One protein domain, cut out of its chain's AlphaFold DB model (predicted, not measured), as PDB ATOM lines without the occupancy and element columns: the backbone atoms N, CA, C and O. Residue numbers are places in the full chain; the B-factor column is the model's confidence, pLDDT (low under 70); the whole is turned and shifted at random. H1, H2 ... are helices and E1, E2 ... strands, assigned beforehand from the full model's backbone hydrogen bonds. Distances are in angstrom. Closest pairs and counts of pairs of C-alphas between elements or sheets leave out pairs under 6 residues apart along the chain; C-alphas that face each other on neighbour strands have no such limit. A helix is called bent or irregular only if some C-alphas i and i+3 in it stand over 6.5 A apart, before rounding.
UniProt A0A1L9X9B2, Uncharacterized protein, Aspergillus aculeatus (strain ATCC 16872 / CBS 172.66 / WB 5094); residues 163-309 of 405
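AT A GLANCE: This is residues 163 to 309 of the 405 residues of an uncharacterized protein of Aspergillus aculeatus (strain ATCC 16872 / CBS 172.66 / WB 5094) (UniProt A0A1L9X9B2). The domain is long and has three parts in a row: a small sheet of three strands, E5 to E7, forms a head at one end; a body of two short parallel strand pairs, E1 with E4 and E2 with E3, lies in the middle; and H2, H3 and H4 reach away at the other end. H1 and H7 pack on the pair E1 and E4, H5 packs on H7, H6 packs on H4 beside the pair E2 and E3, and residues 203 to 208 stick out near H3. The printed part has 147 residues with seven named helices and seven named strands, in the order H1 E1 E2 H2 H3 H4 H5 H6 E3 H7 E4 E5 E6 E7, of the mixed class of helices and strands. The head has the order E5, E6, E7 and is antiparallel, while the two pairs are parallel. The whole is loose, with a radius of gyration of the C-alphas of 18.3 A and spans of 56 by 29 by 28 A.

HOW THE PARTS SIT: H1, residues 163 to 171, has its Ala 166 as the closest to Val 177 of E1, residues 177 to 180, with their C-alphas 6.5 A apart. E1 is the parallel neighbour of E4, residues 283 to 286, and N 179 and O 284 are 2.8 A apart, within hydrogen-bond range. E2, residues 185 to 189, is the parallel neighbour of E3, residues 268 to 271, with N 269 and O 186 at 2.8 A. Residues 251 to 252 make a short parallel pairing with residues 185 to 186 of E2. H2, residues 190 to 197, touches H4, residues 219 to 236, at a steep tilt of 50 degrees, opposite ways; the closest C-alphas, of Tyr 192 and Val 230, are 5.7 A apart, and H4 uses residues 226 to 233 alone. H3, residues 207 to 216, touches no helix and is only just apart from H4, closest 8.2 A. With residues 219 to 227 alone, H4 touches H6, residues 257 to 264, at a steep tilt of 53 degrees, opposite ways, closest at the C-alphas of Arg 223 and Ile 258, 5.2 A. H6 and E2 are near each other, with 5 pairs of C-alphas within 10 A. E2, the helices H2 to H6, where H5 is residues 238 to 246, and E3 form a strand-helix-strand unit, two parallel neighbour strands with helices between them in the chain. H7, residues 274 to 279, touches H1 about perpendicular, at 73 degrees, with the C-alphas of His 163 and Ser 274 closest at 6.0 A. H7 also touches H5 at a steep tilt of 69.6 degrees, only just short of perpendicular, with the C-alphas of Leu 244 and Ala 279 at 5.1 A. E5, residues 291 to 295, E6, residues 298 to 301, and E7, residues 306 to 308, form a meander, each strand the antiparallel neighbour of the one before. In the hairpin of E5 and E6, N 292 and O 300 are 2.8 A apart, and in that of E6 and E7, N 307 and O 299 are 2.8 A apart. Each O i to N i+4 pair is within hydrogen-bond range in H1, H2, H3, H6 and H7, against 11 of 14 in H4 and 4 of 5 in H5.

IN THESE COORDINATES: H1 begins at C-alpha 163, (-12.007, -90.231, -71.014). H4 is the longest helix, 26.4 A from C-alpha 219 at (4.157, -71.910, -58.388) to C-alpha 236; it is irregular, but only just, with C-alphas 229 and 232 at 6.8 A. H3 spans 14.0 A, E2 12.5 A and E5 11.1 A. E7 ends at C-alpha 308, (-13.847, -109.774, -72.464).

THE WHOLE: The two C-alphas farthest apart, of Val 204 and Gly 304, are 58.6 A apart. The printed part has no cut. No link is long; H2 to H3 and H5 to H6 are short, and the others are tight. The mean pLDDT of the printed part is 92.5, and no printed residue is under 70.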
ATOM      1  N   HIS A 163     -10.584 -90.471 -71.295       84.50
ATOM      2  CA  HIS A 163     -12.007 -90.231 -71.014       84.50
ATOM      3  C   HIS A 163     -12.784 -89.803 -72.265       84.50
ATOM      4  O   HIS A 163     -13.917 -90.244 -72.465       84.50
ATOM      5  N   ASP A 164     -12.169 -88.979 -73.110       84.25
ATOM      6  CA  ASP A 164     -12.740 -88.526 -74.372       84.25
ATOM      7  C   ASP A 164     -12.772 -89.678 -75.387       84.25
ATOM      8  O   ASP A 164     -13.809 -89.904 -75.998       84.25
ATOM      9  N   ILE A 165     -11.738 -90.532 -75.435       88.19
ATOM     10  CA  ILE A 165     -11.730 -91.756 -76.255       88.19
ATOM     11  C   ILE A 165     -12.906 -92.659 -75.873       88.19
ATOM     12  O   ILE A 165     -13.612 -93.169 -76.740       88.19
ATOM     13  N   ALA A 166     -13.150 -92.863 -74.574       91.81
ATOM     14  CA  ALA A 166     -14.267 -93.686 -74.118       91.81
ATOM     15  C   ALA A 166     -15.626 -93.087 -74.528       91.81
ATOM     16  O   ALA A 166     -16.517 -93.818 -74.964       91.81
ATOM     17  N   LYS A 167     -15.772 -91.761 -74.439       90.31
ATOM     18  CA  LYS A 167     -16.951 -91.029 -74.918       90.31
ATOM     19  C   LYS A 167     -17.117 -91.155 -76.437       90.31
ATOM     20  O   LYS A 167     -18.223 -91.443 -76.892       90.31
ATOM     21  N   ASP A 168     -16.042 -91.012 -77.204       87.06
ATOM     22  CA  ASP A 168     -16.041 -91.119 -78.664       87.06
ATOM     23  C   ASP A 168     -16.407 -92.535 -79.121       87.06
ATOM     24  O   ASP A 168     -17.165 -92.703 -80.076       87.06
ATOM     25  N   MET A 169     -15.945 -93.568 -78.410       90.19
ATOM     26  CA  MET A 169     -16.337 -94.956 -78.671       90.19
ATOM     27  C   MET A 169     -17.838 -95.174 -78.462       90.19
ATOM     28  O   MET A 169     -18.485 -95.791 -79.310       90.19
ATOM     29  N   VAL A 170     -18.410 -94.644 -77.372       91.06
ATOM     30  CA  VAL A 170     -19.865 -94.696 -77.143       91.06
ATOM     31  C   VAL A 170     -20.604 -93.958 -78.263       91.06
ATOM     32  O   VAL A 170     -21.532 -94.512 -78.849       91.06
ATOM     33  N   ALA A 171     -20.165 -92.745 -78.616       87.12
ATOM     34  CA  ALA A 171     -20.765 -91.952 -79.690       87.12
ATOM     35  C   ALA A 171     -20.673 -92.641 -81.065       87.12
ATOM     36  O   ALA A 171     -21.572 -92.502 -81.892       87.12
ATOM     37  N   SER A 172     -19.622 -93.432 -81.285       88.44
ATOM     38  CA  SER A 172     -19.404 -94.222 -82.503       88.44
ATOM     39  C   SER A 172     -20.195 -95.537 -82.535       88.44
ATOM     40  O   SER A 172     -20.080 -96.298 -83.493       88.44
ATOM     41  N   GLY A 173     -21.009 -95.820 -81.511       89.56
ATOM     42  CA  GLY A 173     -21.882 -96.992 -81.471       89.56
ATOM     43  C   GLY A 173     -21.216 -98.264 -80.946       89.56
ATOM     44  O   GLY A 173     -21.706 -99.360 -81.227       89.56
ATOM     45  N   ALA A 174     -20.121 -98.154 -80.184       92.12
ATOM     46  CA  ALA A 174     -19.573 -99.301 -79.466       92.12
ATOM     47  C   ALA A 174     -20.638 -99.895 -78.527       92.12
ATOM     48  O   ALA A 174     -21.233 -99.192 -77.710       92.12
ATOM     49  N   SER A 175     -20.873-101.206 -78.631       91.94
ATOM     50  CA  SER A 175     -21.918-101.909 -77.872       91.94
ATOM     51  C   SER A 175     -21.678-101.887 -76.358       91.94
ATOM     52  O   SER A 175     -22.626-101.922 -75.572       91.94
ATOM     53  N   CYS A 176     -20.412-101.842 -75.942       93.94
ATOM     54  CA  CYS A 176     -19.999-101.723 -74.553       93.94
ATOM     55  C   CYS A 176     -18.610-101.084 -74.479       93.94
ATOM     56  O   CYS A 176     -17.681-101.535 -75.144       93.94
ATOM     57  N   VAL A 177     -18.446-100.081 -73.615       97.00
ATOM     58  CA  VAL A 177     -17.151 -99.448 -73.333       97.00
ATOM     59  C   VAL A 177     -16.847 -99.604 -71.848       97.00
ATOM     60  O   VAL A 177     -17.692 -99.299 -71.005       97.00
ATOM     61  N   THR A 178     -15.650-100.096 -71.524       96.75
ATOM     62  CA  THR A 178     -15.176-100.220 -70.138       96.75
ATOM     63  C   THR A 178     -13.810 -99.563 -69.991       96.75
ATOM     64  O   THR A 178     -12.858 -99.947 -70.664       96.75
ATOM     65  N   MET A 179     -13.697 -98.605 -69.076       95.44
ATOM     66  CA  MET A 179     -12.426 -98.009 -68.681       95.44
ATOM     67  C   MET A 179     -11.784 -98.826 -67.561       95.44
ATOM     68  O   MET A 179     -12.388 -99.032 -66.507       95.44
ATOM     69  N   VAL A 180     -10.536 -99.250 -67.758       95.06
ATOM     70  CA  VAL A 180      -9.730 -99.869 -66.698       95.06
ATOM     71  C   VAL A 180      -8.940 -98.779 -65.981       95.06
ATOM     72  O   VAL A 180      -8.000 -98.204 -66.531       95.06
ATOM     73  N   GLN A 181      -9.317 -98.479 -64.741       93.50
ATOM     74  CA  GLN A 181      -8.715 -97.417 -63.943       93.50
ATOM     75  C   GLN A 181      -7.768 -97.994 -62.883       93.50
ATOM     76  O   GLN A 181      -8.193 -98.599 -61.903       93.50
ATOM     77  N   ARG A 182      -6.463 -97.739 -63.045       90.62
ATOM     78  CA  ARG A 182      -5.419 -98.209 -62.111       90.62
ATOM     79  C   ARG A 182      -5.327 -97.413 -60.807       90.62
ATOM     80  O   ARG A 182      -5.050 -97.979 -59.756       90.62
ATOM     81  N   SER A 183      -5.517 -96.099 -60.872       89.50
ATOM     82  CA  SER A 183      -5.308 -95.173 -59.756       89.50
ATOM     83  C   SER A 183      -6.438 -94.161 -59.690       89.50
ATOM     84  O   SER A 183      -7.144 -93.962 -60.677       89.50
ATOM     85  N   THR A 184      -6.574 -93.481 -58.552       92.50
ATOM     86  CA  THR A 184      -7.469 -92.327 -58.449       92.50
ATOM     87  C   THR A 184      -7.156 -91.300 -59.534       92.50
ATOM     88  O   THR A 184      -6.023 -91.194 -60.016       92.50
ATOM     89  N   THR A 185      -8.180 -90.573 -59.963       92.81
ATOM     90  CA  THR A 185      -8.054 -89.505 -60.957       92.81
ATOM     91  C   THR A 185      -8.719 -88.255 -60.418       92.81
ATOM     92  O   THR A 185      -9.884 -88.305 -60.020       92.81
ATOM     93  N   TYR A 186      -7.984 -87.145 -60.413       94.94
ATOM     94  CA  TYR A 186      -8.556 -85.850 -60.076       94.94
ATOM     95  C   TYR A 186      -9.489 -85.404 -61.199       94.94
ATOM     96  O   TYR A 186      -9.049 -85.231 -62.332       94.94
ATOM     97  N   VAL A 187     -10.777 -85.248 -60.903       94.25
ATOM     98  CA  VAL A 187     -11.761 -84.772 -61.882       94.25
ATOM     99  C   VAL A 187     -11.991 -83.289 -61.655       94.25
ATOM    100  O   VAL A 187     -12.451 -82.886 -60.588       94.25
ATOM    101  N   LEU A 188     -11.687 -82.485 -62.671       94.19
ATOM    102  CA  LEU A 188     -11.847 -81.039 -62.639       94.19
ATOM    103  C   LEU A 188     -12.817 -80.593 -63.740       94.19
ATOM    104  O   LEU A 188     -12.442 -80.577 -64.914       94.19
ATOM    105  N   PRO A 189     -14.059 -80.225 -63.382       94.25
ATOM    106  CA  PRO A 189     -15.006 -79.637 -64.320       94.25
ATOM    107  C   PRO A 189     -14.453 -78.392 -65.010       94.25
ATOM    108  O   PRO A 189     -13.946 -77.475 -64.351       94.25
ATOM    109  N   ARG A 190     -14.567 -78.344 -66.343       91.75
ATOM    110  CA  ARG A 190     -14.068 -77.228 -67.163       91.75
ATOM    111  C   ARG A 190     -14.625 -75.883 -66.700       91.75
ATOM    112  O   ARG A 190     -13.895 -74.895 -66.665       91.75
ATOM    113  N   GLU A 191     -15.898 -75.838 -66.324       92.75
ATOM    114  CA  GLU A 191     -16.580 -74.621 -65.894       92.75
ATOM    115  C   GLU A 191     -15.996 -74.015 -64.608       92.75
ATOM    116  O   GLU A 191     -16.110 -72.808 -64.405       92.75
ATOM    117  N   TYR A 192     -15.341 -74.808 -63.749       93.31
ATOM    118  CA  TYR A 192     -14.694 -74.275 -62.545       93.31
ATOM    119  C   TYR A 192     -13.440 -73.484 -62.917       93.31
ATOM    120  O   TYR A 192     -13.249 -72.369 -62.434       93.31
ATOM    121  N   LEU A 193     -12.616 -74.034 -63.815       89.19
ATOM    122  CA  LEU A 193     -11.427 -73.343 -64.313       89.19
ATOM    123  C   LEU A 193     -11.775 -72.140 -65.172       89.19
ATOM    124  O   LEU A 193     -11.136 -71.102 -65.035       89.19
ATOM    125  N   GLN A 194     -12.806 -72.252 -66.010       89.75
ATOM    126  CA  GLN A 194     -13.263 -71.129 -66.817       89.75
ATOM    127  C   GLN A 194     -13.594 -69.922 -65.928       89.75
ATOM    128  O   GLN A 194     -13.003 -68.862 -66.108       89.75
ATOM    129  N   ARG A 195     -14.428 -70.105 -64.896       88.81
ATOM    130  CA  ARG A 195     -14.758 -69.038 -63.931       88.81
ATOM    131  C   ARG A 195     -13.528 -68.498 -63.204       88.81
ATOM    132  O   ARG A 195     -13.428 -67.299 -62.975       88.81
ATOM    133  N   ALA A 196     -12.589 -69.373 -62.837       86.88
ATOM    134  CA  ALA A 196     -11.352 -68.964 -62.175       86.88
ATOM    135  C   ALA A 196     -10.448 -68.107 -63.082       86.88
ATOM    136  O   ALA A 196      -9.666 -67.300 -62.581       86.88
ATOM    137  N   TRP A 197     -10.541 -68.277 -64.403       88.56
ATOM    138  CA  TRP A 197      -9.683 -67.603 -65.380       88.56
ATOM    139  C   TRP A 197     -10.341 -66.427 -66.099       88.56
ATOM    140  O   TRP A 197      -9.610 -65.604 -66.640       88.56
ATOM    141  N   GLU A 198     -11.668 -66.290 -66.058       87.00
ATOM    142  CA  GLU A 198     -12.427 -65.190 -66.686       87.00
ATOM    143  C   GLU A 198     -11.905 -63.792 -66.294       87.00
ATOM    144  O   GLU A 198     -11.912 -62.864 -67.104       87.00
ATOM    145  N   GLY A 199     -11.386 -63.632 -65.071       84.38
ATOM    146  CA  GLY A 199     -10.777 -62.373 -64.627       84.38
ATOM    147  C   GLY A 199      -9.453 -62.030 -65.326       84.38
ATOM    148  O   GLY A 199      -9.159 -60.852 -65.513       84.38
ATOM    149  N   MET A 200      -8.675 -63.037 -65.735       85.94
ATOM    150  CA  MET A 200      -7.375 -62.859 -66.396       85.94
ATOM    151  C   MET A 200      -7.504 -62.904 -67.918       85.94
ATOM    152  O   MET A 200      -6.942 -62.059 -68.609       85.94
ATOM    153  N   PHE A 201      -8.237 -63.884 -68.449       88.38
ATOM    154  CA  PHE A 201      -8.424 -64.110 -69.880       88.38
ATOM    155  C   PHE A 201      -9.837 -63.691 -70.292       88.38
ATOM    156  O   PHE A 201     -10.809 -64.390 -70.010       88.38
ATOM    157  N   ASN A 202      -9.937 -62.542 -70.958       89.00
ATOM    158  CA  ASN A 202     -11.189 -61.943 -71.414       89.00
ATOM    159  C   ASN A 202     -10.945 -61.017 -72.618       89.00
ATOM    160  O   ASN A 202      -9.805 -60.786 -73.013       89.00
ATOM    161  N   ASP A 203     -12.020 -60.469 -73.184       90.00
ATOM    162  CA  ASP A 203     -11.972 -59.676 -74.420       90.00
ATOM    163  C   ASP A 203     -11.344 -58.277 -74.261       90.00
ATOM    164  O   ASP A 203     -11.159 -57.571 -75.253       90.00
ATOM    165  N   VAL A 204     -11.043 -57.841 -73.030       93.12
ATOM    166  CA  VAL A 204     -10.531 -56.485 -72.748       93.12
ATOM    167  C   VAL A 204      -9.092 -56.467 -72.240       93.12
ATOM    168  O   VAL A 204      -8.405 -55.459 -72.412       93.12
ATOM    169  N   THR A 205      -8.616 -57.558 -71.643       91.06
ATOM    170  CA  THR A 205      -7.228 -57.704 -71.205       91.06
ATOM    171  C   THR A 205      -6.399 -58.306 -72.342       91.06
ATOM    172  O   THR A 205      -6.686 -59.423 -72.776       91.06
ATOM    173  N   PRO A 206      -5.347 -57.617 -72.827       94.00
ATOM    174  CA  PRO A 206      -4.471 -58.180 -73.846       94.00
ATOM    175  C   PRO A 206      -3.856 -59.504 -73.385       94.00
ATOM    176  O   PRO A 206      -3.394 -59.622 -72.248       94.00
ATOM    177  N   THR A 207      -3.817 -60.498 -74.271       91.88
ATOM    178  CA  THR A 207      -3.389 -61.862 -73.925       91.88
ATOM    179  C   THR A 207      -1.979 -61.909 -73.333       91.88
ATOM    180  O   THR A 207      -1.724 -62.686 -72.419       91.88
ATOM    181  N   GLU A 208      -1.062 -61.058 -73.794       90.56
ATOM    182  CA  GLU A 208       0.295 -60.959 -73.254       90.56
ATOM    183  C   GLU A 208       0.339 -60.459 -71.801       90.56
ATOM    184  O   GLU A 208       1.261 -60.805 -71.054       90.56
ATOM    185  N   VAL A 209      -0.652 -59.661 -71.388       92.25
ATOM    186  CA  VAL A 209      -0.817 -59.223 -69.998       92.25
ATOM    187  C   VAL A 209      -1.317 -60.395 -69.163       92.25
ATOM    188  O   VAL A 209      -0.696 -60.694 -68.145       92.25
ATOM    189  N   SER A 210      -2.340 -61.112 -69.632       92.69
ATOM    190  CA  SER A 210      -2.883 -62.306 -68.972       92.69
ATOM    191  C   SER A 210      -1.830 -63.405 -68.801       92.69
ATOM    192  O   SER A 210      -1.666 -63.955 -67.714       92.69
ATOM    193  N   ASP A 211      -1.052 -63.691 -69.850       92.19
ATOM    194  CA  ASP A 211       0.037 -64.671 -69.799       92.19
ATOM    195  C   ASP A 211       1.099 -64.265 -68.775       92.19
ATOM    196  O   ASP A 211       1.621 -65.109 -68.046       92.19
ATOM    197  N   ARG A 212       1.433 -62.969 -68.701       90.38
ATOM    198  CA  ARG A 212       2.371 -62.459 -67.699       90.38
ATOM    199  C   ARG A 212       1.810 -62.602 -66.293       90.38
ATOM    200  O   ARG A 212       2.549 -63.038 -65.423       90.38
ATOM    201  N   GLU A 213       0.556 -62.235 -66.059       89.62
ATOM    202  CA  GLU A 213      -0.075 -62.369 -64.742       89.62
ATOM    203  C   GLU A 213      -0.092 -63.825 -64.280       89.62
ATOM    204  O   GLU A 213       0.295 -64.110 -63.149       89.62
ATOM    205  N   MET A 214      -0.436 -64.750 -65.175       86.75
ATOM    206  CA  MET A 214      -0.480 -66.175 -64.866       86.75
ATOM    207  C   MET A 214       0.905 -66.758 -64.537       86.75
ATOM    208  O   MET A 214       1.023 -67.549 -63.606       86.75
ATOM    209  N   ASN A 215       1.951 -66.386 -65.286       89.06
ATOM    210  CA  ASN A 215       3.287 -66.989 -65.162       89.06
ATOM    211  C   ASN A 215       4.249 -66.225 -64.234       89.06
ATOM    212  O   ASN A 215       5.374 -66.669 -64.023       89.06
ATOM    213  N   LEU A 216       3.854 -65.064 -63.701       88.12
ATOM    214  CA  LEU A 216       4.675 -64.294 -62.757       88.12
ATOM    215  C   LEU A 216       4.477 -64.748 -61.305       88.12
ATOM    216  O   LEU A 216       5.337 -64.504 -60.460       88.12
ATOM    217  N   VAL A 217       3.346 -65.385 -61.001       86.31
ATOM    218  CA  VAL A 217       3.031 -65.849 -59.648       86.31
ATOM    219  C   VAL A 217       3.876 -67.084 -59.320       86.31
ATOM    220  O   VAL A 217       3.826 -68.053 -60.078       86.31
ATOM    221  N   PRO A 218       4.591 -67.111 -58.176       88.50
ATOM    222  CA  PRO A 218       5.336 -68.293 -57.754       88.50
ATOM    223  C   PRO A 218       4.446 -69.536 -57.724       88.50
ATOM    224  O   PRO A 218       3.340 -69.493 -57.169       88.50
ATOM    225  N   THR A 219       4.932 -70.662 -58.250       88.25
ATOM    226  CA  THR A 219       4.157 -71.910 -58.388       88.25
ATOM    227  C   THR A 219       3.482 -72.336 -57.083       88.25
ATOM    228  O   THR A 219       2.326 -72.763 -57.081       88.25
ATOM    229  N   ALA A 220       4.173 -72.178 -55.947       87.62
ATOM    230  CA  ALA A 220       3.641 -72.514 -54.628       87.62
ATOM    231  C   ALA A 220       2.412 -71.669 -54.240       87.62
ATOM    232  O   ALA A 220       1.489 -72.179 -53.605       87.62
ATOM    233  N   VAL A 221       2.367 -70.397 -54.646       87.81
ATOM    234  CA  VAL A 221       1.218 -69.508 -54.425       87.81
ATOM    235  C   VAL A 221       0.120 -69.799 -55.446       87.81
ATOM    236  O   VAL A 221      -1.039 -69.950 -55.057       87.81
ATOM    237  N   ALA A 222       0.477 -69.974 -56.724       89.06
ATOM    238  CA  ALA A 222      -0.465 -70.325 -57.788       89.06
ATOM    239  C   ALA A 222      -1.237 -71.618 -57.464       89.06
ATOM    240  O   ALA A 222      -2.447 -71.703 -57.685       89.06
ATOM    241  N   ARG A 223      -0.562 -72.597 -56.850       92.62
ATOM    242  CA  ARG A 223      -1.156 -73.818 -56.289       92.62
ATOM    243  C   ARG A 223      -2.275 -73.516 -55.296       92.62
ATOM    244  O   ARG A 223      -3.392 -74.003 -55.463       92.62
ATOM    245  N   LEU A 224      -1.991 -72.700 -54.281       91.31
ATOM    246  CA  LEU A 224      -2.966 -72.347 -53.244       91.31
ATOM    247  C   LEU A 224      -4.140 -71.546 -53.818       91.31
ATOM    248  O   LEU A 224      -5.288 -71.831 -53.484       91.31
ATOM    249  N   MET A 225      -3.863 -70.593 -54.712       90.44
ATOM    250  CA  MET A 225      -4.892 -69.807 -55.400       90.44
ATOM    251  C   MET A 225      -5.819 -70.699 -56.228       90.44
ATOM    252  O   MET A 225      -7.038 -70.565 -56.149       90.44
ATOM    253  N   THR A 226      -5.250 -71.649 -56.974       91.69
ATOM    254  CA  THR A 226      -6.021 -72.584 -57.801       91.69
ATOM    255  C   THR A 226      -6.930 -73.452 -56.937       91.69
ATOM    256  O   THR A 226      -8.123 -73.545 -57.212       91.69
ATOM    257  N   MET A 227      -6.406 -74.033 -55.852       93.62
ATOM    258  CA  MET A 227      -7.206 -74.833 -54.915       93.62
ATOM    259  C   MET A 227      -8.345 -74.009 -54.300       93.62
ATOM    260  O   MET A 227      -9.492 -74.455 -54.290       93.62
ATOM    261  N   ALA A 228      -8.057 -72.783 -53.853       94.06
ATOM    262  CA  ALA A 228      -9.060 -71.883 -53.288       94.06
ATOM    263  C   ALA A 228     -10.163 -71.508 -54.293       94.06
ATOM    264  O   ALA A 228     -11.305 -71.303 -53.889       94.06
ATOM    265  N   ALA A 229      -9.844 -71.451 -55.588       92.56
ATOM    266  CA  ALA A 229     -10.812 -71.161 -56.639       92.56
ATOM    267  C   ALA A 229     -11.700 -72.368 -56.989       92.56
ATOM    268  O   ALA A 229     -12.899 -72.204 -57.206       92.56
ATOM    269  N   VAL A 230     -11.137 -73.583 -57.041       94.88
ATOM    270  CA  VAL A 230     -11.842 -74.758 -57.597       94.88
ATOM    271  C   VAL A 230     -12.427 -75.710 -56.550       94.88
ATOM    272  O   VAL A 230     -13.353 -76.455 -56.861       94.88
ATOM    273  N   HIS A 231     -11.946 -75.699 -55.301       96.19
ATOM    274  CA  HIS A 231     -12.476 -76.577 -54.244       96.19
ATOM    275  C   HIS A 231     -13.867 -76.168 -53.737       96.19
ATOM    276  O   HIS A 231     -14.702 -77.060 -53.578       96.19
ATOM    277  N   PRO A 232     -14.185 -74.874 -53.512       95.75
ATOM    278  CA  PRO A 232     -15.524 -74.477 -53.078       95.75
ATOM    279  C   PRO A 232     -16.662 -74.895 -54.029       95.75
ATOM    280  O   PRO A 232     -17.626 -75.485 -53.537       95.75
ATOM    281  N   PRO A 233     -16.594 -74.667 -55.361       95.00
ATOM    282  CA  PRO A 233     -17.649 -75.142 -56.253       95.00
ATOM    283  C   PRO A 233     -17.738 -76.675 -56.282       95.00
ATOM    284  O   PRO A 233     -18.847 -77.202 -56.303       95.00
ATOM    285  N   ALA A 234     -16.615 -77.398 -56.173       95.75
ATOM    286  CA  ALA A 234     -16.638 -78.857 -56.058       95.75
ATOM    287  C   ALA A 234     -17.372 -79.331 -54.788       95.75
ATOM    288  O   ALA A 234     -18.169 -80.268 -54.840       95.75
ATOM    289  N   ALA A 235     -17.160 -78.656 -53.653       96.75
ATOM    290  CA  ALA A 235     -17.858 -78.945 -52.400       96.75
ATOM    291  C   ALA A 235     -19.366 -78.638 -52.464       96.75
ATOM    292  O   ALA A 235     -20.147 -79.266 -51.749       96.75
ATOM    293  N   ALA A 236     -19.780 -77.698 -53.318       97.00
ATOM    294  CA  ALA A 236     -21.182 -77.346 -53.534       97.00
ATOM    295  C   ALA A 236     -21.936 -78.341 -54.440       97.00
ATOM    296  O   ALA A 236     -23.166 -78.337 -54.450       97.00
ATOM    297  N   GLU A 237     -21.229 -79.221 -55.160       95.81
ATOM    298  CA  GLU A 237     -21.809 -80.209 -56.082       95.81
ATOM    299  C   GLU A 237     -21.462 -81.666 -55.694       95.81
ATOM    300  O   GLU A 237     -20.987 -82.440 -56.531       95.81
ATOM    301  N   PRO A 238     -21.708 -82.103 -54.440       95.81
ATOM    302  CA  PRO A 238     -21.249 -83.409 -53.961       95.81
ATOM    303  C   PRO A 238     -21.834 -84.579 -54.761       95.81
ATOM    304  O   PRO A 238     -21.162 -85.588 -54.968       95.81
ATOM    305  N   GLU A 239     -23.065 -84.442 -55.256       97.12
ATOM    306  CA  GLU A 239     -23.745 -85.502 -55.999       97.12
ATOM    307  C   GLU A 239     -23.065 -85.817 -57.342       97.12
ATOM    308  O   GLU A 239     -23.028 -86.980 -57.743       97.12
ATOM    309  N   ARG A 240     -22.437 -84.826 -57.996       95.38
ATOM    310  CA  ARG A 240     -21.681 -85.035 -59.245       95.38
ATOM    311  C   ARG A 240     -20.586 -86.086 -59.047       95.38
ATOM    312  O   ARG A 240     -20.437 -86.999 -59.857       95.38
ATOM    313  N   PHE A 241     -19.849 -85.984 -57.944       97.25
ATOM    314  CA  PHE A 241     -18.735 -86.879 -57.627       97.25
ATOM    315  C   PHE A 241     -19.191 -88.174 -56.943       97.25
ATOM    316  O   PHE A 241     -18.620 -89.238 -57.181       97.25
ATOM    317  N   GLN A 242     -20.253 -88.129 -56.132       97.81
ATOM    318  CA  GLN A 242     -20.833 -89.339 -55.542       97.81
ATOM    319  C   GLN A 242     -21.406 -90.274 -56.611       97.81
ATOM    320  O   GLN A 242     -21.264 -91.491 -56.492       97.81
ATOM    321  N   ALA A 243     -21.992 -89.729 -57.680       97.75
ATOM    322  CA  ALA A 243     -22.461 -90.526 -58.806       97.75
ATOM    323  C   ALA A 243     -21.319 -91.302 -59.489       97.75
ATOM    324  O   ALA A 243     -21.490 -92.479 -59.802       97.75
ATOM    325  N   LEU A 244     -20.132 -90.697 -59.622       97.25
ATOM    326  CA  LEU A 244     -18.931 -91.377 -60.120       97.25
ATOM    327  C   LEU A 244     -18.484 -92.515 -59.198       97.25
ATOM    328  O   LEU A 244     -18.222 -93.622 -59.667       97.25
ATOM    329  N   HIS A 245     -18.447 -92.269 -57.886       96.19
ATOM    330  CA  HIS A 245     -18.120 -93.314 -56.916       96.19
ATOM    331  C   HIS A 245     -19.096 -94.494 -56.988       96.19
ATOM    332  O   HIS A 245     -18.660 -95.644 -56.973       96.19
ATOM    333  N   ARG A 246     -20.404 -94.230 -57.119       96.94
ATOM    334  CA  ARG A 246     -21.424 -95.283 -57.274       96.94
ATOM    335  C   ARG A 246     -21.263 -96.071 -58.575       96.94
ATOM    336  O   ARG A 246     -21.541 -97.263 -58.583       96.94
ATOM    337  N   ALA A 247     -20.768 -95.436 -59.636       97.00
ATOM    338  CA  ALA A 247     -20.430 -96.090 -60.900       97.00
ATOM    339  C   ALA A 247     -19.094 -96.870 -60.863       97.00
ATOM    340  O   ALA A 247     -18.685 -97.434 -61.876       97.00
ATOM    341  N   GLY A 248     -18.402 -96.916 -59.716       95.75
ATOM    342  CA  GLY A 248     -17.136 -97.638 -59.551       95.75
ATOM    343  C   GLY A 248     -15.895 -96.843 -59.969       95.75
ATOM    344  O   GLY A 248     -14.789 -97.389 -59.985       95.75
ATOM    345  N   PHE A 249     -16.041 -95.554 -60.279       96.94
ATOM    346  CA  PHE A 249     -14.918 -94.683 -60.603       96.94
ATOM    347  C   PHE A 249     -14.249 -94.140 -59.334       96.94
ATOM    348  O   PHE A 249     -14.889 -93.591 -58.431       96.94
ATOM    349  N   ARG A 250     -12.924 -94.272 -59.260       95.94
ATOM    350  CA  ARG A 250     -12.088 -93.744 -58.178       95.94
ATOM    351  C   ARG A 250     -11.766 -92.277 -58.447       95.94
ATOM    352  O   ARG A 250     -10.691 -91.941 -58.944       95.94
ATOM    353  N   VAL A 251     -12.715 -91.402 -58.131       95.81
ATOM    354  CA  VAL A 251     -12.527 -89.953 -58.244       95.81
ATOM    355  C   VAL A 251     -11.783 -89.387 -57.036       95.81
ATOM    356  O   VAL A 251     -12.049 -89.745 -55.891       95.81
ATOM    357  N   GLU A 252     -10.845 -88.488 -57.306       95.94
ATOM    358  CA  GLU A 252     -10.334 -87.521 -56.342       95.94
ATOM    359  C   GLU A 252     -11.069 -86.196 -56.586       95.94
ATOM    360  O   GLU A 252     -11.064 -85.683 -57.702       95.94
ATOM    361  N   VAL A 253     -11.747 -85.672 -55.562       95.69
ATOM    362  CA  VAL A 253     -12.590 -84.464 -55.682       95.69
ATOM    363  C   VAL A 253     -11.789 -83.191 -55.408       95.69
ATOM    364  O   VAL A 253     -11.896 -82.209 -56.134       95.69
ATOM    365  N   PHE A 254     -10.951 -83.218 -54.371       95.75
ATOM    366  CA  PHE A 254     -10.161 -82.072 -53.913       95.75
ATOM    367  C   PHE A 254      -8.690 -82.229 -54.290       95.75
ATOM    368  O   PHE A 254      -7.810 -82.223 -53.432       95.75
ATOM    369  N   GLY A 255      -8.437 -82.404 -55.585       92.50
ATOM    370  CA  GLY A 255      -7.083 -82.529 -56.109       92.50
ATOM    371  C   GLY A 255      -6.357 -81.193 -56.233       92.50
ATOM    372  O   GLY A 255      -6.906 -80.111 -56.012       92.50
ATOM    373  N   ASP A 256      -5.091 -81.287 -56.609       94.31
ATOM    374  CA  ASP A 256      -4.178 -80.163 -56.762       94.31
ATOM    375  C   ASP A 256      -3.719 -80.071 -58.216       94.31
ATOM    376  O   ASP A 256      -2.804 -80.777 -58.640       94.31
ATOM    377  N   LEU A 257      -4.373 -79.208 -58.997       93.12
ATOM    378  CA  LEU A 257      -4.090 -79.084 -60.425       93.12
ATOM    379  C   LEU A 257      -2.630 -78.704 -60.706       93.12
ATOM    380  O   LEU A 257      -2.035 -79.235 -61.639       93.12
ATOM    381  N   ILE A 258      -2.040 -77.818 -59.898       92.50
ATOM    382  CA  ILE A 258      -0.661 -77.364 -60.109       92.50
ATOM    383  C   ILE A 258       0.320 -78.508 -59.855       92.50
ATOM    384  O   ILE A 258       1.253 -78.690 -60.630       92.50
ATOM    385  N   TYR A 259       0.075 -79.347 -58.848       93.00
ATOM    386  CA  TYR A 259       0.829 -80.589 -58.672       93.00
ATOM    387  C   TYR A 259       0.640 -81.555 -59.852       93.00
ATOM    388  O   TYR A 259       1.621 -82.085 -60.378       93.00
ATOM    389  N   GLN A 260      -0.598 -81.774 -60.304       91.62
ATOM    390  CA  GLN A 260      -0.877 -82.698 -61.412       91.62
ATOM    391  C   GLN A 260      -0.181 -82.260 -62.713       91.62
ATOM    392  O   GLN A 260       0.393 -83.092 -63.416       91.62
ATOM    393  N   LEU A 261      -0.165 -80.959 -63.010       89.69
ATOM    394  CA  LEU A 261       0.507 -80.402 -64.184       89.69
ATOM    395  C   LEU A 261       2.030 -80.373 -64.018       89.69
ATOM    396  O   LEU A 261       2.749 -80.897 -64.867       89.69
ATOM    397  N   ASN A 262       2.536 -79.813 -62.919       90.44
ATOM    398  CA  ASN A 262       3.960 -79.507 -62.794       90.44
ATOM    399  C   ASN A 262       4.797 -80.683 -62.288       90.44
ATOM    400  O   ASN A 262       5.967 -80.768 -62.637       90.44
ATOM    401  N   GLN A 263       4.227 -81.603 -61.501       88.00
ATOM    402  CA  GLN A 263       4.956 -82.775 -60.996       88.00
ATOM    403  C   GLN A 263       4.636 -84.057 -61.752       88.00
ATOM    404  O   GLN A 263       5.524 -84.877 -61.968       88.00
ATOM    405  N   ARG A 264       3.370 -84.262 -62.123       85.38
ATOM    406  CA  ARG A 264       2.933 -85.528 -62.729       85.38
ATOM    407  C   ARG A 264       2.780 -85.484 -64.240       85.38
ATOM    408  O   ARG A 264       2.765 -86.557 -64.838       85.38
ATOM    409  N   LEU A 265       2.641 -84.296 -64.839       84.75
ATOM    410  CA  LEU A 265       2.282 -84.124 -66.254       84.75
ATOM    411  C   LEU A 265       1.061 -84.970 -66.660       84.75
ATOM    412  O   LEU A 265       1.012 -85.561 -67.736       84.75
ATOM    413  N   GLY A 266       0.072 -85.078 -65.772       85.62
ATOM    414  CA  GLY A 266      -1.081 -85.954 -65.967       85.62
ATOM    415  C   GLY A 266      -1.814 -86.231 -64.662       85.62
ATOM    416  O   GLY A 266      -1.685 -85.477 -63.708       85.62
ATOM    417  N   GLY A 267      -2.603 -87.308 -64.608       86.38
ATOM    418  CA  GLY A 267      -3.310 -87.721 -63.383       86.38
ATOM    419  C   GLY A 267      -4.588 -86.935 -63.059       86.38
ATOM    420  O   GLY A 267      -5.212 -87.186 -62.028       86.38
ATOM    421  N   HIS A 268      -5.002 -86.039 -63.953       90.94
ATOM    422  CA  HIS A 268      -6.264 -85.315 -63.876       90.94
ATOM    423  C   HIS A 268      -7.086 -85.522 -65.153       90.94
ATOM    424  O   HIS A 268      -6.541 -85.842 -66.211       90.94
ATOM    425  N   SER A 269      -8.397 -85.343 -65.038       90.06
ATOM    426  CA  SER A 269      -9.339 -85.285 -66.150       90.06
ATOM    427  C   SER A 269      -9.988 -83.912 -66.163       90.06
ATOM    428  O   SER A 269     -10.636 -83.524 -65.188       90.06
ATOM    429  N   MET A 270      -9.831 -83.203 -67.277       90.50
ATOM    430  CA  MET A 270     -10.608 -82.008 -67.573       90.50
ATOM    431  C   MET A 270     -11.994 -82.448 -68.030       90.50
ATOM    432  O   MET A 270     -12.166 -82.908 -69.153       90.50
ATOM    433  N   ASP A 271     -12.977 -82.385 -67.137       90.62
ATOM    434  CA  ASP A 271     -14.295 -82.947 -67.413       90.62
ATOM    435  C   ASP A 271     -15.104 -82.036 -68.335       90.62
ATOM    436  O   ASP A 271     -15.452 -80.903 -67.987       90.62
ATOM    437  N   THR A 272     -15.394 -82.565 -69.521       87.19
ATOM    438  CA  THR A 272     -16.224 -81.948 -70.561       87.19
ATOM    439  C   THR A 272     -17.517 -82.739 -70.813       87.19
ATOM    440  O   THR A 272     -18.221 -82.480 -71.790       87.19
ATOM    441  N   GLY A 273     -17.845 -83.707 -69.945       88.50
ATOM    442  CA  GLY A 273     -19.080 -84.497 -70.006       88.50
ATOM    443  C   GLY A 273     -18.892 -86.010 -69.854       88.50
ATOM    444  O   GLY A 273     -19.878 -86.722 -69.649       88.50
ATOM    445  N   SER A 274     -17.655 -86.515 -69.899       90.44
ATOM    446  CA  SER A 274     -17.356 -87.944 -69.728       90.44
ATOM    447  C   SER A 274     -17.782 -88.462 -68.354       90.44
ATOM    448  O   SER A 274     -18.302 -89.574 -68.247       90.44
ATOM    449  N   SER A 275     -17.649 -87.649 -67.297       93.50
ATOM    450  CA  SER A 275     -18.072 -88.045 -65.948       93.50
ATOM    451  C   SER A 275     -19.562 -88.366 -65.878       93.50
ATOM    452  O   SER A 275     -19.975 -89.314 -65.213       93.50
ATOM    453  N   ALA A 276     -20.388 -87.596 -66.590       94.88
ATOM    454  CA  ALA A 276     -21.828 -87.808 -66.610       94.88
ATOM    455  C   ALA A 276     -22.198 -89.117 -67.330       94.88
ATOM    456  O   ALA A 276     -23.126 -89.803 -66.909       94.88
ATOM    457  N   MET A 277     -21.458 -89.494 -68.377       96.44
ATOM    458  CA  MET A 277     -21.640 -90.774 -69.075       96.44
ATOM    459  C   MET A 277     -21.238 -91.965 -68.196       96.44
ATOM    460  O   MET A 277     -21.955 -92.965 -68.160       96.44
ATOM    461  N   ILE A 278     -20.147 -91.837 -67.429       96.81
ATOM    462  CA  ILE A 278     -19.751 -92.832 -66.420       96.81
ATOM    463  C   ILE A 278     -20.846 -92.973 -65.357       96.81
ATOM    464  O   ILE A 278     -21.299 -94.078 -65.073       96.81
ATOM    465  N   ALA A 279     -21.329 -91.855 -64.811       96.88
ATOM    466  CA  ALA A 279     -22.381 -91.845 -63.797       96.88
ATOM    467  C   ALA A 279     -23.692 -92.501 -64.272       96.88
ATOM    468  O   ALA A 279     -24.386 -93.132 -63.475       96.88
ATOM    469  N   ARG A 280     -24.031 -92.377 -65.563       96.62
ATOM    470  CA  ARG A 280     -25.201 -93.029 -66.178       96.62
ATOM    471  C   ARG A 280     -24.951 -94.485 -66.595       96.62
ATOM    472  O   ARG A 280     -25.889 -95.154 -67.018       96.62
ATOM    473  N   GLY A 281     -23.721 -94.984 -66.464       95.81
ATOM    474  CA  GLY A 281     -23.341 -96.351 -66.826       95.81
ATOM    475  C   GLY A 281     -23.162 -96.589 -68.329       95.81
ATOM    476  O   GLY A 281     -23.021 -97.739 -68.741       95.81
ATOM    477  N   GLU A 282     -23.149 -95.529 -69.142       96.44
ATOM    478  CA  GLU A 282     -22.841 -95.608 -70.580       96.44
ATOM    479  C   GLU A 282     -21.373 -95.990 -70.805       96.44
ATOM    480  O   GLU A 282     -21.048 -96.742 -71.722       96.44
ATOM    481  N   ILE A 283     -20.496 -95.514 -69.917       97.19
ATOM    482  CA  ILE A 283     -19.101 -95.938 -69.820       97.19
ATOM    483  C   ILE A 283     -18.948 -96.701 -68.505       97.19
ATOM    484  O   ILE A 283     -19.112 -96.135 -67.424       97.19
ATOM    485  N   LYS A 284     -18.630 -97.993 -68.584       97.25
ATOM    486  CA  LYS A 284     -18.370 -98.825 -67.402       97.25
ATOM    487  C   LYS A 284     -16.957 -98.579 -66.887       97.25
ATOM    488  O   LYS A 284     -16.069 -98.204 -67.650       97.25
ATOM    489  N   VAL A 285     -16.721 -98.849 -65.607       96.75
ATOM    490  CA  VAL A 285     -15.395 -98.709 -64.998       96.75
ATOM    491  C   VAL A 285     -15.020 -99.989 -64.264       96.75
ATOM    492  O   VAL A 285     -15.811-100.516 -63.484       96.75
ATOM    493  N   LYS A 286     -13.795-100.469 -64.489       95.88
ATOM    494  CA  LYS A 286     -13.155-101.512 -63.683       95.88
ATOM    495  C   LYS A 286     -11.952-100.919 -62.956       95.88
ATOM    496  O   LYS A 286     -11.004-100.465 -63.594       95.88
ATOM    497  N   SER A 287     -12.008-100.893 -61.628       94.69
ATOM    498  CA  SER A 287     -11.010-100.231 -60.769       94.69
ATOM    499  C   SER A 287     -10.653-101.026 -59.502       94.69
ATOM    500  O   SER A 287      -9.880-100.564 -58.658       94.69
ATOM    501  N   ASP A 288     -11.227-102.219 -59.358       93.12
ATOM    502  CA  ASP A 288     -11.178-103.089 -58.181       93.12
ATOM    503  C   ASP A 288      -9.955-104.017 -58.146       93.12
ATOM    504  O   ASP A 288      -9.555-104.456 -57.069       93.12
ATOM    505  N   SER A 289      -9.330-104.267 -59.296       93.88
ATOM    506  CA  SER A 289      -8.222-105.211 -59.433       93.88
ATOM    507  C   SER A 289      -7.195-104.735 -60.472       93.88
ATOM    508  O   SER A 289      -7.586-104.157 -61.493       93.88
ATOM    509  N   PRO A 290      -5.881-104.939 -60.252       92.44
ATOM    510  CA  PRO A 290      -4.857-104.691 -61.264       92.44
ATOM    511  C   PRO A 290      -4.965-105.655 -62.450       92.44
ATOM    512  O   PRO A 290      -5.297-106.830 -62.282       92.44
ATOM    513  N   LEU A 291      -4.621-105.170 -63.644       92.81
ATOM    514  CA  LEU A 291      -4.454-106.018 -64.822       92.81
ATOM    515  C   LEU A 291      -3.262-106.964 -64.612       92.81
ATOM    516  O   LEU A 291      -2.166-106.501 -64.296       92.81
ATOM    517  N   ALA A 292      -3.469-108.264 -64.814       94.31
ATOM    518  CA  ALA A 292      -2.431-109.284 -64.689       94.31
ATOM    519  C   ALA A 292      -1.838-109.671 -66.051       94.31
ATOM    520  O   ALA A 292      -0.619-109.744 -66.194       94.31
ATOM    521  N   SER A 293      -2.682-109.926 -67.055       93.94
ATOM    522  CA  SER A 293      -2.235-110.313 -68.400       93.94
ATOM    523  C   SER A 293      -3.337-110.148 -69.449       93.94
ATOM    524  O   SER A 293      -4.510-109.980 -69.113       93.94
ATOM    525  N   TYR A 294      -2.949-110.207 -70.722       93.75
ATOM    526  CA  TYR A 294      -3.876-110.326 -71.847       93.75
ATOM    527  C   TYR A 294      -4.193-111.800 -72.090       93.75
ATOM    528  O   TYR A 294      -3.313-112.655 -71.958       93.75
ATOM    529  N   THR A 295      -5.430-112.086 -72.470       92.69
ATOM    530  CA  THR A 295      -5.871-113.409 -72.919       92.69
ATOM    531  C   THR A 295      -6.350-113.317 -74.365       92.69
ATOM    532  O   THR A 295      -6.507-112.221 -74.899       92.69
ATOM    533  N   GLU A 296      -6.605-114.458 -75.007       91.38
ATOM    534  CA  GLU A 296      -7.192-114.479 -76.358       91.38
ATOM    535  C   GLU A 296      -8.581-113.816 -76.414       91.38
ATOM    536  O   GLU A 296      -9.004-113.364 -77.472       91.38
ATOM    537  N   GLU A 297      -9.274-113.727 -75.275       89.56
ATOM    538  CA  GLU A 297     -10.655-113.244 -75.173       89.56
ATOM    539  C   GLU A 297     -10.760-111.843 -74.538       89.56
ATOM    540  O   GLU A 297     -11.845-111.259 -74.513       89.56
ATOM    541  N   GLY A 298      -9.664-111.288 -74.002       93.12
ATOM    542  CA  GLY A 298      -9.661-109.972 -73.360       93.12
ATOM    543  C   GLY A 298      -8.583-109.796 -72.287       93.12
ATOM    544  O   GLY A 298      -7.389-109.968 -72.533       93.12
ATOM    545  N   LEU A 299      -9.001-109.378 -71.090       96.12
ATOM    546  CA  LEU A 299      -8.117-108.965 -69.996       96.12
ATOM    547  C   LEU A 299      -8.314-109.838 -68.752       96.12
ATOM    548  O   LEU A 299      -9.421-109.902 -68.219       96.12
ATOM    549  N   LEU A 300      -7.239-110.451 -68.251       96.06
ATOM    550  CA  LEU A 300      -7.215-111.164 -66.971       96.06
ATOM    551  C   LEU A 300      -6.667-110.256 -65.872       96.06
ATOM    552  O   LEU A 300      -5.608-109.641 -66.020       96.06
ATOM    553  N   PHE A 301      -7.355-110.230 -64.741       97.19
ATOM    554  CA  PHE A 301      -7.008-109.429 -63.576       97.19
ATOM    555  C   PHE A 301      -6.463-110.291 -62.434       97.19
ATOM    556  O   PHE A 301      -6.677-111.501 -62.385       97.19
ATOM    557  N   SER A 302      -5.749-109.666 -61.497       96.62
ATOM    558  CA  SER A 302      -5.062-110.370 -60.400       96.62
ATOM    559  C   SER A 302      -5.999-111.067 -59.407       96.62
ATOM    560  O   SER A 302      -5.567-111.946 -58.667       96.62
ATOM    561  N   ASP A 303      -7.274-110.689 -59.388       95.88
ATOM    562  CA  ASP A 303      -8.345-111.334 -58.620       95.88
ATOM    563  C   ASP A 303      -8.949-112.551 -59.348       95.88
ATOM    564  O   ASP A 303      -9.892-113.163 -58.856       95.88
ATOM    565  N   GLY A 304      -8.418-112.900 -60.525       95.88
ATOM    566  CA  GLY A 304      -8.908-113.977 -61.380       95.88
ATOM    567  C   GLY A 304     -10.092-113.584 -62.264       95.88
ATOM    568  O   GLY A 304     -10.545-114.409 -63.056       95.88
ATOM    569  N   SER A 305     -10.600-112.348 -62.164       95.94
ATOM    570  CA  SER A 305     -11.684-111.884 -63.030       95.94
ATOM    571  C   SER A 305     -11.198-111.682 -64.468       95.94
ATOM    572  O   SER A 305     -10.069-111.247 -64.707       95.94
ATOM    573  N   VAL A 306     -12.065-111.991 -65.432       95.50
ATOM    574  CA  VAL A 306     -11.811-111.783 -66.863       95.50
ATOM    575  C   VAL A 306     -12.776-110.727 -67.384       95.50
ATOM    576  O   VAL A 306     -13.978-110.799 -67.125       95.50
ATOM    577  N   LEU A 307     -12.251-109.747 -68.115       96.50
ATOM    578  CA  LEU A 307     -13.029-108.756 -68.850       96.50
ATOM    579  C   LEU A 307     -12.863-109.022 -70.351       96.50
ATOM    580  O   LEU A 307     -11.797-108.715 -70.890       96.50
ATOM    581  N   PRO A 308     -13.884-109.584 -71.022       96.06
ATOM    582  CA  PRO A 308     -13.847-109.774 -72.464       96.06
ATOM    583  C   PRO A 308     -13.720-108.438 -73.202       96.06
ATOM    584  O   PRO A 308     -14.363-107.458 -72.811       96.06
ATOM    585  N   ALA A 309     -12.901-108.390 -74.252       94.44
ATOM    586  CA  ALA A 309     -12.707-107.181 -75.048       94.44
ATOM    587  C   ALA A 309     -12.298-107.504 -76.489       94.44
ATOM    588  O   ALA A 309     -11.318-108.209 -76.710       94.44
TER     589      ALA A 309